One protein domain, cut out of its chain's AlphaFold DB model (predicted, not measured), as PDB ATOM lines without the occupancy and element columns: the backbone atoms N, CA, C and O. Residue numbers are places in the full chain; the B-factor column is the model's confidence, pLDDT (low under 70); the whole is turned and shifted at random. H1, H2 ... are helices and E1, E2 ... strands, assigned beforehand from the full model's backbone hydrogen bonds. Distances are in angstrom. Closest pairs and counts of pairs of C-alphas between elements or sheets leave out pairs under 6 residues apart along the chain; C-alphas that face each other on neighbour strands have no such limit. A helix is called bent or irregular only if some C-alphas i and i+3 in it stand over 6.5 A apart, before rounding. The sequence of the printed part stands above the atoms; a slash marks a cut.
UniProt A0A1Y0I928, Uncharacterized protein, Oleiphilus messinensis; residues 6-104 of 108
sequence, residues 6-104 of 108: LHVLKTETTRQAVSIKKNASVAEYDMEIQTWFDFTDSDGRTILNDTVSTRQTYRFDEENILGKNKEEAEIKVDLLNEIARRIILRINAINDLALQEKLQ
ATOM      1  N   LEU A   6      11.358  18.747 -12.989       93.81
ATOM      2  CA  LEU A   6      11.733  17.628 -12.122       93.81
ATOM      3  C   LEU A   6      12.355  16.516 -12.966       93.81
ATOM      4  O   LEU A   6      11.697  16.008 -13.876       93.81
ATOM      5  N   HIS A   7      13.546  16.058 -12.592       95.31
ATOM      6  CA  HIS A   7      14.123  14.826 -13.118       95.31
ATOM      7  C   HIS A   7      14.178  13.771 -12.021       95.31
ATOM      8  O   HIS A   7      14.849  13.934 -11.004       95.31
ATOM      9  N   VAL A   8      13.479  12.657 -12.233       96.56
ATOM     10  CA  VAL A   8      13.629  11.470 -11.385       96.56
ATOM     11  C   VAL A   8      14.832  10.689 -11.898       96.56
ATOM     12  O   VAL A   8      14.788  10.118 -12.984       96.56
ATOM     13  N   LEU A   9      15.911  10.685 -11.118       97.44
ATOM     14  CA  LEU A   9      17.180  10.069 -11.500       97.44
ATOM     15  C   LEU A   9      17.156   8.563 -11.267       97.44
ATOM     16  O   LEU A   9      17.652   7.782 -12.078       97.44
ATOM     17  N   LYS A  10      16.593   8.152 -10.129       97.88
ATOM     18  CA  LYS A  10      16.543   6.753  -9.717       97.88
ATOM     19  C   LYS A  10      15.429   6.549  -8.705       97.88
ATOM     20  O   LYS A  10      15.242   7.380  -7.821       97.88
ATOM     21  N   THR A  11      14.764   5.403  -8.779       97.75
ATOM     22  CA  THR A  11      13.870   4.915  -7.727       97.75
ATOM     23  C   THR A  11      14.228   3.470  -7.427       97.75
ATOM     24  O   THR A  11      14.241   2.633  -8.326       97.75
ATOM     25  N   GLU A  12      14.518   3.175  -6.165       98.19
ATOM     26  CA  GLU A  12      14.764   1.819  -5.683       98.19
ATOM     27  C   GLU A  12      13.687   1.407  -4.693       98.19
ATOM     28  O   GLU A  12      13.225   2.202  -3.878       98.19
ATOM     29  N   THR A  13      13.292   0.141  -4.779       97.38
ATOM     30  CA  THR A  13      12.429  -0.511  -3.797       97.38
ATOM     31  C   THR A  13      13.222  -1.643  -3.170       97.38
ATOM     32  O   THR A  13      13.674  -2.543  -3.878       97.38
ATOM     33  N   THR A  14      13.376  -1.609  -1.854       96.56
ATOM     34  CA  THR A  14      13.991  -2.679  -1.073       96.56
ATOM     35  C   THR A  14      12.928  -3.341  -0.206       96.56
ATOM     36  O   THR A  14      11.996  -2.702   0.280       96.56
ATOM     37  N   ARG A  15      13.040  -4.661  -0.052       93.31
ATOM     38  CA  ARG A  15      12.142  -5.480   0.764       93.31
ATOM     39  C   ARG A  15      12.994  -6.450   1.562       93.31
ATOM     40  O   ARG A  15      13.717  -7.249   0.970       93.31
ATOM     41  N   GLN A  16      12.905  -6.391   2.884       93.44
ATOM     42  CA  GLN A  16      13.716  -7.218   3.778       93.44
ATOM     43  C   GLN A  16      12.867  -7.840   4.883       93.44
ATOM     44  O   GLN A  16      11.947  -7.208   5.393       93.44
ATOM     45  N   ALA A  17      13.149  -9.096   5.234       91.25
ATOM     46  CA  ALA A  17      12.501  -9.745   6.368       91.25
ATOM     47  C   ALA A  17      13.032  -9.129   7.670       91.25
ATOM     48  O   ALA A  17      14.245  -9.079   7.868       91.25
ATOM     49  N   VAL A  18      12.136  -8.675   8.546       91.94
ATOM     50  CA  VAL A  18      12.508  -8.035   9.826       91.94
ATOM     51  C   VAL A  18      12.104  -8.849  11.047       91.94
ATOM     52  O   VAL A  18      12.643  -8.642  12.131       91.94
ATOM     53  N   SER A  19      11.214  -9.826  10.877       86.62
ATOM     54  CA  SER A  19      10.881 -10.783  11.926       86.62
ATOM     55  C   SER A  19      10.560 -12.162  11.351       86.62
ATOM     56  O   SER A  19      10.093 -12.308  10.219       86.62
ATOM     57  N   ILE A  20      10.851 -13.197  12.142       83.12
ATOM     58  CA  ILE A  20      10.716 -14.608  11.767       83.12
ATOM     59  C   ILE A  20       9.804 -15.292  12.797       83.12
ATOM     60  O   ILE A  20       9.900 -15.035  13.999       83.12
ATOM     61  N   LYS A  21       8.897 -16.160  12.342       78.00
ATOM     62  CA  LYS A  21       8.025 -16.989  13.183       78.00
ATOM     63  C   LYS A  21       8.810 -18.175  13.772       78.00
ATOM     64  O   LYS A  21       9.869 -18.558  13.285       78.00
ATOM     65  N   LYS A  22       8.251 -18.835  14.797       79.38
ATOM     66  CA  LYS A  22       8.869 -20.012  15.456       79.38
ATOM     67  C   LYS A  22       9.160 -21.189  14.510       79.38
ATOM     68  O   LYS A  22      10.015 -22.008  14.817       79.38
ATOM     69  N   ASN A  23       8.452 -21.274  13.385       78.56
ATOM     70  CA  ASN A  23       8.645 -22.284  12.340       78.56
ATOM     71  C   ASN A  23       9.645 -21.844  11.247       78.56
ATOM     72  O   ASN A  23       9.648 -22.432  10.173       78.56
ATOM     73  N   ALA A  24      10.448 -20.803  11.495       76.50
ATOM     74  CA  ALA A  24      11.408 -20.213  10.558       76.50
ATOM     75  C   ALA A  24      10.813 -19.517   9.310       76.50
ATOM     76  O   ALA A  24      11.576 -19.064   8.459       76.50
ATOM     77  N   SER A  25       9.486 -19.367   9.212       77.00
ATOM     78  CA  SER A  25       8.844 -18.543   8.167       77.00
ATOM     79  C   SER A  25       8.954 -17.046   8.467       77.00
ATOM     80  O   SER A  25       9.029 -16.646   9.632       77.00
ATOM     81  N   VAL A  26       8.934 -16.192   7.439       79.94
ATOM     82  CA  VAL A  26       8.954 -14.733   7.645       79.94
ATOM     83  C   VAL A  26       7.616 -14.277   8.228       79.94
ATOM     84  O   VAL A  26       6.547 -14.624   7.725       79.94
ATOM     85  N   ALA A  27       7.662 -13.503   9.311       83.19
ATOM     86  CA  ALA A  27       6.470 -12.936   9.931       83.19
ATOM     87  C   ALA A  27       6.157 -11.544   9.378       83.19
ATOM     88  O   ALA A  27       4.992 -11.247   9.101       83.19
ATOM     89  N   GLU A  28       7.183 -10.716   9.191       89.06
ATOM     90  CA  GLU A  28       7.044  -9.348   8.698       89.06
ATOM     91  C   GLU A  28       8.148  -8.991   7.711       89.06
ATOM     92  O   GLU A  28       9.313  -9.379   7.862       89.06
ATOM     93  N   TYR A  29       7.754  -8.191   6.727       91.81
ATOM     94  CA  TYR A  29       8.661  -7.522   5.814       91.81
ATOM     95  C   TYR A  29       8.644  -6.028   6.074       91.81
ATOM     96  O   TYR A  29       7.607  -5.443   6.377       91.81
ATOM     97  N   ASP A  30       9.802  -5.423   5.887       94.88
ATOM     98  CA  ASP A  30       9.982  -3.988   5.808       94.88
ATOM     99  C   ASP A  30      10.223  -3.628   4.342       94.88
ATOM    100  O   ASP A  30      11.147  -4.157   3.715       94.88
ATOM    101  N   MET A  31       9.340  -2.800   3.779       96.31
ATOM    102  CA  MET A  31       9.470  -2.274   2.422       96.31
ATOM    103  C   MET A  31       9.871  -0.811   2.498       96.31
ATOM    104  O   MET A  31       9.161  -0.008   3.096       96.31
ATOM    105  N   GLU A  32      10.971  -0.463   1.844       97.81
ATOM    106  CA  GLU A  32      11.427   0.911   1.688       97.81
ATOM    107  C   GLU A  32      11.470   1.282   0.207       97.81
ATOM    108  O   GLU A  32      11.897   0.502  -0.646       97.81
ATOM    109  N   ILE A  33      11.007   2.490  -0.102       98.44
ATOM    110  CA  ILE A  33      11.155   3.104  -1.417       98.44
ATOM    111  C   ILE A  33      12.003   4.350  -1.251       98.44
ATOM    112  O   ILE A  33      11.650   5.239  -0.478       98.44
ATOM    113  N   GLN A  34      13.086   4.430  -2.014       98.50
ATOM    114  CA  GLN A  34      13.982   5.578  -2.053       98.50
ATOM    115  C   GLN A  34      14.042   6.134  -3.471       98.50
ATOM    116  O   GLN A  34      14.170   5.387  -4.438       98.50
ATOM    117  N   THR A  35      13.916   7.451  -3.606       98.50
ATOM    118  CA  THR A  35      13.959   8.153  -4.891       98.50
ATOM    119  C   THR A  35      14.964   9.290  -4.841       98.50
ATOM    120  O   THR A  35      14.886  10.154  -3.967       98.50
ATOM    121  N   TRP A  36      15.882   9.285  -5.803       98.25
ATOM    122  CA  TRP A  36      16.834  10.352  -6.083       98.25
ATOM    123  C   TRP A  36      16.287  11.193  -7.224       98.25
ATOM    124  O   TRP A  36      15.829  10.652  -8.237       98.25
ATOM    125  N   PHE A  37      16.344  12.506  -7.071       96.94
ATOM    126  CA  PHE A  37      15.812  13.430  -8.057       96.94
ATOM    127  C   PHE A  37      16.578  14.750  -8.039       96.94
ATOM    128  O   PHE A  37      17.282  15.072  -7.081       96.94
ATOM    129  N   ASP A  38      16.405  15.526  -9.099       95.88
ATOM    130  CA  ASP A  38      16.840  16.911  -9.142       95.88
ATOM    131  C   ASP A  38      15.757  17.833  -9.714       95.88
ATOM    132  O   ASP A  38      14.795  17.391 -10.350       95.88
ATOM    133  N   PHE A  39      15.903  19.124  -9.426       93.31
ATOM    134  CA  PHE A  39      15.154  20.195 -10.064       93.31
ATOM    135  C   PHE A  39      16.104  21.078 -10.851       93.31
ATOM    136  O   PHE A  39      17.131  21.507 -10.316       93.31
ATOM    137  N   THR A  40      15.725  21.422 -12.079       92.19
ATOM    138  CA  THR A  40      16.439  22.415 -12.884       92.19
ATOM    139  C   THR A  40      15.576  23.633 -13.182       92.19
ATOM    140  O   THR A  40      14.347  23.533 -13.251       92.19
ATOM    141  N   ASP A  41      16.226  24.778 -13.392       89.69
ATOM    142  CA  ASP A  41      15.594  25.972 -13.956       89.69
ATOM    143  C   ASP A  41      15.361  25.842 -15.476       89.69
ATOM    144  O   ASP A  41      15.638  24.806 -16.093       89.69
ATOM    145  N   SER A  42      14.839  26.909 -16.089       88.94
ATOM    146  CA  SER A  42      14.608  26.995 -17.536       88.94
ATOM    147  C   SER A  42      15.883  26.934 -18.378       88.94
ATOM    148  O   SER A  42      15.809  26.573 -19.550       88.94
ATOM    149  N   ASP A  43      17.032  27.273 -17.794       89.19
ATOM    150  CA  ASP A  43      18.338  27.258 -18.454       89.19
ATOM    151  C   ASP A  43      19.050  25.904 -18.265       89.19
ATOM    152  O   ASP A  43      20.177  25.716 -18.728       89.19
ATOM    153  N   GLY A  44      18.398  24.946 -17.591       89.12
ATOM    154  CA  GLY A  44      18.934  23.620 -17.298       89.12
ATOM    155  C   GLY A  44      19.911  23.591 -16.121       89.12
ATOM    156  O   GLY A  44      20.597  22.589 -15.926       89.12
ATOM    157  N   ARG A  45      19.997  24.660 -15.319       91.06
ATOM    158  CA  ARG A  45      20.846  24.688 -14.124       91.06
ATOM    159  C   ARG A  45      20.157  23.956 -12.986       91.06
ATOM    160  O   ARG A  45      19.006  24.244 -12.666       91.06
ATOM    161  N   THR A  46      20.869  23.036 -12.345       92.00
ATOM    162  CA  THR A  46      20.373  22.332 -11.160       92.00
ATOM    163  C   THR A  46      20.208  23.303  -9.993       92.00
ATOM    164  O   THR A  46      21.181  23.880  -9.515       92.00
ATOM    165  N   ILE A  47      18.973  23.451  -9.524       90.69
ATOM    166  CA  ILE A  47      18.619  24.231  -8.332       90.69
ATOM    167  C   ILE A  47      18.767  23.370  -7.077       90.69
ATOM    168  O   ILE A  47      19.248  23.835  -6.049       90.69
ATOM    169  N   LEU A  48      18.345  22.109  -7.163       90.56
ATOM    170  CA  LEU A  48      18.387  21.164  -6.056       90.56
ATOM    171  C   LEU A  48      18.659  19.766  -6.598       90.56
ATOM    172  O   LEU A  48      18.036  19.353  -7.568       90.56
ATOM    173  N   ASN A  49      19.539  19.031  -5.928       94.94
ATOM    174  CA  ASN A  49      19.674  17.587  -6.057       94.94
ATOM    175  C   ASN A  49      19.412  16.983  -4.680       94.94
ATOM    176  O   ASN A  49      19.985  17.448  -3.693       94.94
ATOM    177  N   ASP A  50      18.508  16.013  -4.597       95.56
ATOM    178  CA  ASP A  50      18.032  15.532  -3.309       95.56
ATOM    179  C   ASP A  50      17.506  14.094  -3.377       95.56
ATOM    180  O   ASP A  50      17.378  13.468  -4.431       95.56
ATOM    181  N   THR A  51      17.230  13.535  -2.205       97.38
ATOM    182  CA  THR A  51      16.724  12.181  -2.020       97.38
ATOM    183  C   THR A  51      15.569  12.178  -1.023       97.38
ATOM    184  O   THR A  51      15.580  12.876  -0.004       97.38
ATOM    185  N   VAL A  52      14.556  11.363  -1.305       97.44
ATOM    186  CA  VAL A  52      13.451  11.068  -0.386       97.44
ATOM    187  C   VAL A  52      13.298   9.565  -0.231       97.44
ATOM    188  O   VAL A  52      13.395   8.827  -1.210       97.44
ATOM    189  N   SER A  53      13.016   9.111   0.986       97.94
ATOM    190  CA  SER A  53      12.595   7.736   1.237       97.94
ATOM    191  C   SER A  53      11.313   7.683   2.059       97.94
ATOM    192  O   SER A  53      10.960   8.635   2.763       97.94
ATOM    193  N   THR A  54      10.591   6.576   1.927       98.12
ATOM    194  CA  THR A  54       9.497   6.173   2.810       98.12
ATOM    195  C   THR A  54       9.577   4.670   3.038       98.12
ATOM    196  O   THR A  54      10.174   3.944   2.241       98.12
ATOM    197  N   ARG A  55       8.985   4.208   4.134       97.12
ATOM    198  CA  ARG A  55       9.077   2.830   4.579       97.12
ATOM    199  C   ARG A  55       7.812   2.402   5.305       97.12
ATOM    200  O   ARG A  55       7.255   3.174   6.081       97.12
ATOM    201  N   GLN A  56       7.427   1.146   5.110       96.06
ATOM    202  CA  GLN A  56       6.359   0.510   5.865       96.06
ATOM    203  C   GLN A  56       6.665  -0.959   6.147       96.06
ATOM    204  O   GLN A  56       7.039  -1.728   5.260       96.06
ATOM    205  N   THR A  57       6.423  -1.352   7.396       94.44
ATOM    206  CA  THR A  57       6.457  -2.745   7.838       94.44
ATOM    207  C   THR A  57       5.063  -3.368   7.733       94.44
ATOM    208  O   THR A  57       4.073  -2.752   8.132       94.44
ATOM    209  N   TYR A  58       4.970  -4.590   7.208       90.19
ATOM    210  CA  TYR A  58       3.711  -5.325   7.054       90.19
ATOM    211  C   TYR A  58       3.885  -6.824   7.303       90.19
ATOM    212  O   TYR A  58       4.976  -7.383   7.186       90.19
ATOM    213  N   ARG A  59       2.779  -7.488   7.652       87.06
ATOM    214  CA  ARG A  59       2.762  -8.913   7.999       87.06
ATOM    215  C   ARG A  59       2.587  -9.793   6.770       87.06
ATOM    216  O   ARG A  59       1.684  -9.571   5.959       87.06
ATOM    217  N   PHE A  60       3.381 -10.858   6.713       80.69
ATOM    218  CA  PHE A  60       3.309 -11.872   5.670       80.69
ATOM    219  C   PHE A  60       2.662 -13.162   6.179       80.69
ATOM    220  O   PHE A  60       2.979 -13.679   7.258       80.69
ATOM    221  N   ASP A  61       1.728 -13.673   5.384       74.62
ATOM    222  CA  ASP A  61       1.062 -14.941   5.643       74.62
ATOM    223  C   ASP A  61       1.249 -15.879   4.451       74.62
ATOM    224  O   ASP A  61       0.763 -15.610   3.352       74.62
ATOM    225  N   GLU A  62       1.986 -16.964   4.677       67.50
ATOM    226  CA  GLU A  62       2.338 -17.956   3.659       67.50
ATOM    227  C   GLU A  62       1.132 -18.797   3.224       67.50
ATOM    228  O   GLU A  62       1.143 -19.352   2.127       67.50
ATOM    229  N   GLU A  63       0.062 -18.850   4.025       75.12
ATOM    230  CA  GLU A  63      -1.158 -19.588   3.682       75.12
ATOM    231  C   GLU A  63      -2.053 -18.825   2.683       75.12
ATOM    232  O   GLU A  63      -2.966 -19.406   2.097       75.12
ATOM    233  N   ASN A  64      -1.775 -17.536   2.425       75.06
ATOM    234  CA  ASN A  64      -2.550 -16.688   1.510       75.06
ATOM    235  C   ASN A  64      -1.662 -15.848   0.570       75.06
ATOM    236  O   ASN A  64      -1.700 -14.615   0.557       75.06
ATOM    237  N   ILE A  65      -0.877 -16.533  -0.263       72.12
ATOM    238  CA  ILE A  65       0.091 -15.916  -1.186       72.12
ATOM    239  C   ILE A  65      -0.578 -14.934  -2.170       72.12
ATOM    240  O   ILE A  65      -0.078 -13.832  -2.390       72.12
ATOM    241  N   LEU A  66      -1.729 -15.300  -2.754       75.44
ATOM    242  CA  LEU A  66      -2.420 -14.465  -3.749       75.44
ATOM    243  C   LEU A  66      -2.960 -13.162  -3.146       75.44
ATOM    244  O   LEU A  66      -2.786 -12.098  -3.741       75.44
ATOM    245  N   GLY A  67      -3.581 -13.228  -1.963       75.25
ATOM    246  CA  GLY A  67      -4.051 -12.036  -1.256       75.25
ATOM    247  C   GLY A  67      -2.898 -11.114  -0.862       75.25
ATOM    248  O   GLY A  67      -3.001  -9.898  -1.010       75.25
ATOM    249  N   LYS A  68      -1.767 -11.693  -0.451       79.62
ATOM    250  CA  LYS A  68      -0.591 -10.932  -0.023       79.62
ATOM    251  C   LYS A  68       0.143 -10.239  -1.166       79.62
ATOM    252  O   LYS A  68       0.597  -9.120  -0.970       79.62
ATOM    253  N   ASN A  69       0.179 -10.819  -2.365       82.50
ATOM    254  CA  ASN A  69       0.726 -10.128  -3.540       82.50
ATOM    255  C   ASN A  69      -0.068  -8.859  -3.883       82.50
ATOM    256  O   ASN A  69       0.512  -7.853  -4.287       82.50
ATOM    257  N   LYS A  70      -1.397  -8.897  -3.716       86.31
ATOM    258  CA  LYS A  70      -2.251  -7.722  -3.920       86.31
ATOM    259  C   LYS A  70      -2.010  -6.665  -2.840       86.31
ATOM    260  O   LYS A  70      -1.808  -5.506  -3.177       86.31
ATOM    261  N   GLU A  71      -1.983  -7.070  -1.574       86.44
ATOM    262  CA  GLU A  71      -1.711  -6.170  -0.443       86.44
ATOM    263  C   GLU A  71      -0.324  -5.518  -0.558       86.44
ATOM    264  O   GLU A  71      -0.182  -4.317  -0.362       86.44
ATOM    265  N   GLU A  72       0.700  -6.275  -0.959       89.44
ATOM    266  CA  GLU A  72       2.047  -5.746  -1.189       89.44
ATOM    267  C   GLU A  72       2.072  -4.718  -2.336       89.44
ATOM    268  O   GLU A  72       2.755  -3.696  -2.244       89.44
ATOM    269  N   ALA A  73       1.302  -4.949  -3.403       92.25
ATOM    270  CA  ALA A  73       1.157  -3.981  -4.488       92.25
ATOM    271  C   ALA A  73       0.448  -2.696  -4.026       92.25
ATOM    272  O   ALA A  73       0.866  -1.606  -4.418       92.25
ATOM    273  N   GLU A  74      -0.578  -2.808  -3.180       94.44
ATOM    274  CA  GLU A  74      -1.275  -1.662  -2.579       94.44
ATOM    275  C   GLU A  74      -0.333  -0.853  -1.676       94.44
ATOM    276  O   GLU A  74      -0.195   0.354  -1.871       94.44
ATOM    277  N   ILE A  75       0.425  -1.520  -0.797       94.75
ATOM    278  CA  ILE A  75       1.459  -0.886   0.039       94.75
ATOM    279  C   ILE A  75       2.470  -0.135  -0.831       94.75
ATOM    280  O   ILE A  75       2.789   1.023  -0.572       94.75
ATOM    281  N   LYS A  76       2.958  -0.760  -1.909       96.00
ATOM    282  CA  LYS A  76       3.908  -0.113  -2.819       96.00
ATOM    283  C   LYS A  76       3.327   1.155  -3.453       96.00
ATOM    284  O   LYS A  76       4.038   2.153  -3.573       96.00
ATOM    285  N   VAL A  77       2.060   1.126  -3.869       97.44
ATOM    286  CA  VAL A  77       1.369   2.297  -4.435       97.44
ATOM    287  C   VAL A  77       1.249   3.410  -3.395       97.44
ATOM    288  O   VAL A  77       1.544   4.564  -3.707       97.44
ATOM    289  N   ASP A  78       0.896   3.081  -2.156       97.88
ATOM    290  CA  ASP A  78       0.774   4.061  -1.074       97.88
ATOM    291  C   ASP A  78       2.110   4.732  -0.741       97.88
ATOM    292  O   ASP A  78       2.175   5.963  -0.623       97.88
ATOM    293  N   LEU A  79       3.191   3.949  -0.685       98.00
ATOM    294  CA  LEU A  79       4.547   4.460  -0.491       98.00
ATOM    295  C   LEU A  79       4.991   5.360  -1.656       98.00
ATOM    296  O   LEU A  79       5.527   6.446  -1.432       98.00
ATOM    297  N   LEU A  80       4.717   4.983  -2.909       97.81
ATOM    298  CA  LEU A  80       5.006   5.838  -4.071       97.81
ATOM    299  C   LEU A  80       4.215   7.152  -4.033       97.81
ATOM    300  O   LEU A  80       4.769   8.217  -4.312       97.81
ATOM    301  N   ASN A  81       2.943   7.100  -3.637       98.06
ATOM    302  CA  ASN A  81       2.123   8.295  -3.456       98.06
ATOM    303  C   ASN A  81       2.694   9.210  -2.363       98.06
ATOM    304  O   ASN A  81       2.635  10.435  -2.477       98.06
ATOM    305  N   GLU A  82       3.266   8.641  -1.303       98.12
ATOM    306  CA  GLU A  82       3.927   9.419  -0.260       98.12
ATOM    307  C   GLU A  82       5.218  10.082  -0.745       98.12
ATOM    308  O   GLU A  82       5.427  11.267  -0.475       98.12
ATOM    309  N   ILE A  83       6.046   9.366  -1.510       98.00
ATOM    310  CA  ILE A  83       7.229   9.935  -2.172       98.00
ATOM    311  C   ILE A  83       6.828  11.127  -3.041       98.00
ATOM    312  O   ILE A  83       7.396  12.208  -2.890       98.00
ATOM    313  N   ALA A  84       5.805  10.965  -3.883       96.69
ATOM    314  CA  ALA A  84       5.311  12.040  -4.738       96.69
ATOM    315  C   ALA A  84       4.868  13.263  -3.918       96.69
ATOM    316  O   ALA A  84       5.277  14.384  -4.218       96.69
ATOM    317  N   ARG A  85       4.104  13.061  -2.831       97.19
ATOM    318  CA  ARG A  85       3.714  14.149  -1.915       97.19
ATOM    319  C   ARG A  85       4.929  14.861  -1.317       97.19
ATOM    320  O   ARG A  85       4.955  16.088  -1.295       97.19
ATOM    321  N   ARG A  86       5.941  14.118  -0.860       96.50
ATOM    322  CA  ARG A  86       7.177  14.689  -0.291       96.50
ATOM    323  C   ARG A  86       7.955  15.510  -1.324       96.50
ATOM    324  O   ARG A  86       8.427  16.594  -0.988       96.50
ATOM    325  N   ILE A  87       8.042  15.045  -2.574       94.94
ATOM    326  CA  ILE A  87       8.678  15.788  -3.675       94.94
ATOM    327  C   ILE A  87       7.897  17.077  -3.973       94.94
ATOM    328  O   ILE A  87       8.494  18.148  -4.025       94.94
ATOM    329  N   ILE A  88       6.566  17.006  -4.094       92.69
ATOM    330  CA  ILE A  88       5.710  18.179  -4.355       92.69
ATOM    331  C   ILE A  88       5.850  19.235  -3.250       92.69
ATOM    332  O   ILE A  88       5.955  20.424  -3.545       92.69
ATOM    333  N   LEU A  89       5.904  18.823  -1.980       92.12
ATOM    334  CA  LEU A  89       6.118  19.753  -0.865       92.12
ATOM    335  C   LEU A  89       7.455  20.499  -0.980       92.12
ATOM    336  O   LEU A  89       7.512  21.690  -0.678       92.12
ATOM    337  N   ARG A  90       8.512  19.835  -1.466       90.31
ATOM    338  CA  ARG A  90       9.810  20.479  -1.719       90.31
ATOM    339  C   ARG A  90       9.737  21.473  -2.882       90.31
ATOM    340  O   ARG A  90      10.298  22.555  -2.764       90.31
ATOM    341  N   ILE A  91       8.993  21.161  -3.950       87.88
ATOM    342  CA  ILE A  91       8.750  22.101  -5.067       87.88
ATOM    343  C   ILE A  91       8.073  23.376  -4.565       87.88
ATOM    344  O   ILE A  91       8.503  24.478  -4.900       87.88
ATOM    345  N   ASN A  92       7.026  23.232  -3.749       87.88
ATOM    346  CA  ASN A  92       6.291  24.376  -3.214       87.88
ATOM    347  C   ASN A  92       7.193  25.261  -2.348       87.88
ATOM    348  O   ASN A  92       7.211  26.471  -2.535       87.88
ATOM    349  N   ALA A  93       8.017  24.657  -1.486       87.75
ATOM    350  CA  ALA A  93       8.968  25.401  -0.663       87.75
ATOM    351  C   ALA A  93       9.993  26.190  -1.502       87.75
ATOM    352  O   ALA A  93      10.286  27.341  -1.188       87.75
ATOM    353  N   ILE A  94      10.514  25.606  -2.589       85.12
ATOM    354  CA  ILE A  94      11.440  26.298  -3.505       85.12
ATOM    355  C   ILE A  94      10.740  27.464  -4.210       85.12
ATOM    356  O   ILE A  94      11.300  28.556  -4.300       85.12
ATOM    357  N   ASN A  95       9.512  27.251  -4.690       81.81
ATOM    358  CA  ASN A  95       8.731  28.296  -5.348       81.81
ATOM    359  C   ASN A  95       8.449  29.479  -4.414       81.81
ATOM    360  O   ASN A  95       8.576  30.627  -4.840       81.81
ATOM    361  N   ASP A  96       8.107  29.208  -3.155       83.81
ATOM    362  CA  ASP A  96       7.833  30.245  -2.161       83.81
ATOM    363  C   ASP A  96       9.088  31.075  -1.858       83.81
ATOM    364  O   ASP A  96       9.021  32.305  -1.842       83.81
ATOM    365  N   LEU A  97      10.248  30.427  -1.691       79.69
ATOM    366  CA  LEU A  97      11.528  31.114  -1.490       79.69
ATOM    367  C   LEU A  97      11.901  31.988  -2.696       79.69
ATOM    368  O   LEU A  97      12.237  33.161  -2.532       79.69
ATOM    369  N   ALA A  98      11.766  31.451  -3.911       76.12
ATOM    370  CA  ALA A  98      12.045  32.188  -5.142       76.12
ATOM    371  C   ALA A  98      11.090  33.378  -5.352       76.12
ATOM    372  O   ALA A  98      11.452  34.373  -5.985       76.12
ATOM    373  N   LEU A  99       9.853  33.289  -4.852       73.38
ATOM    374  CA  LEU A  99       8.905  34.400  -4.875       73.38
ATOM    375  C   LEU A  99       9.279  35.474  -3.846       73.38
ATOM    376  O   LEU A  99       9.200  36.657  -4.164       73.38
ATOM    377  N   GLN A 100       9.713  35.084  -2.646       74.81
ATOM    378  CA  GLN A 100      10.129  36.017  -1.594       74.81
ATOM    379  C   GLN A 100      11.370  36.830  -1.983       74.81
ATOM    380  O   GLN A 100      11.378  38.040  -1.770       74.81
ATOM    381  N   GLU A 101      12.373  36.207  -2.610       71.38
ATOM    382  CA  GLU A 101      13.575  36.898  -3.104       71.38
ATOM    383  C   GLU A 101      13.222  37.991  -4.126       71.38
ATOM    384  O   GLU A 101      13.726  39.106  -4.062       71.38
ATOM    385  N   LYS A 102      12.257  37.725  -5.013       67.44
ATOM    386  CA  LYS A 102      11.770  38.712  -5.993       67.44
ATOM    387  C   LYS A 102      10.968  39.858  -5.375       67.44
ATOM    388  O   LYS A 102      10.811  40.894  -6.015       67.44
ATOM    389  N   LEU A 103      10.417  39.659  -4.179       66.75
ATOM    390  CA  LEU A 103       9.613  40.649  -3.460       66.75
ATOM    391  C   LEU A 103      10.442  41.513  -2.501       66.75
ATOM    392  O   LEU A 103       9.905  42.482  -1.965       66.75
ATOM    393  N   GLN A 104      11.726  41.208  -2.306       59.53
ATOM    394  CA  GLN A 104      12.681  42.091  -1.640       59.53
ATOM    395  C   GLN A 104      13.493  42.839  -2.708       59.53
ATOM    396  O   GLN A 104      14.566  42.372  -3.087       59.53
TER     397      GLN A 104
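What this domain is: This is residues 6 to 104 of the 108 residues of an uncharacterized protein of Oleiphilus messinensis (UniProt A0A1Y0I928). A long, twisted sheet of three strands, E1, E2 and E3, is covered on one face by one very long helix, H1, whose last residues, 95 to 103, stick out beyond the sheet. The printed part has 99 residues, with three named strands followed by one named helix. The sheet order is E1, E2, E3, antiparallel throughout, and the class is mixed, helices and strands. The outline is a rod spanning 65 by 21 by 20 A, only just loose and close to extended, with a radius of gyration of the C-alphas of 18.8 A.

Where its parts are: E2, residues 26 to 40, is 43.1 A long from first to last C-alpha. E1, residues 6 to 20, begins with C-alpha 6 at (11.733, 17.628, -12.122), is 40.1 A long and bends by 56 degrees at residue 9. E3, residues 46 to 59, is 40.7 A long. H1, residues 62 to 103, is 59.5 A long and ends with C-alpha 103 at (9.613, 40.649, -3.460). H1 is irregular, with C-alphas 63 and 66 9.1 A apart, and has a kink of 51 degrees near residue 69.

How they stand to each other: The strands form a meander, each the antiparallel neighbour of the one before, and two layers with H1 on one face of the sheet. The hairpin E1 and E2 has N 12 and O 34 within hydrogen-bond range at 2.8 A. The hairpin E2 and E3 has N 35 and O 52 at 2.8 A. The closest C-alphas of E3 and H1 are those of Thr 54 and Leu 79, 6.2 A apart; those of E2 and H1 are Ile 33 and Leu 79, 6.8 A apart. E1 and H1 are near each other, with 7 pairs of C-alphas within 10 A. In H1, 35 of 38 O i to N i+4 pairs are within hydrogen-bond range.

The domain as a whole: The C-alphas farthest apart, of Asn 23 and Gln 104, are 66.0 A apart. Residues 95 to 104, of which 95 to 103 belong to H1, stand free. The printed part has no cut, and its three links are tight. Residue 62 and residues 102 to 104 have pLDDT under 70.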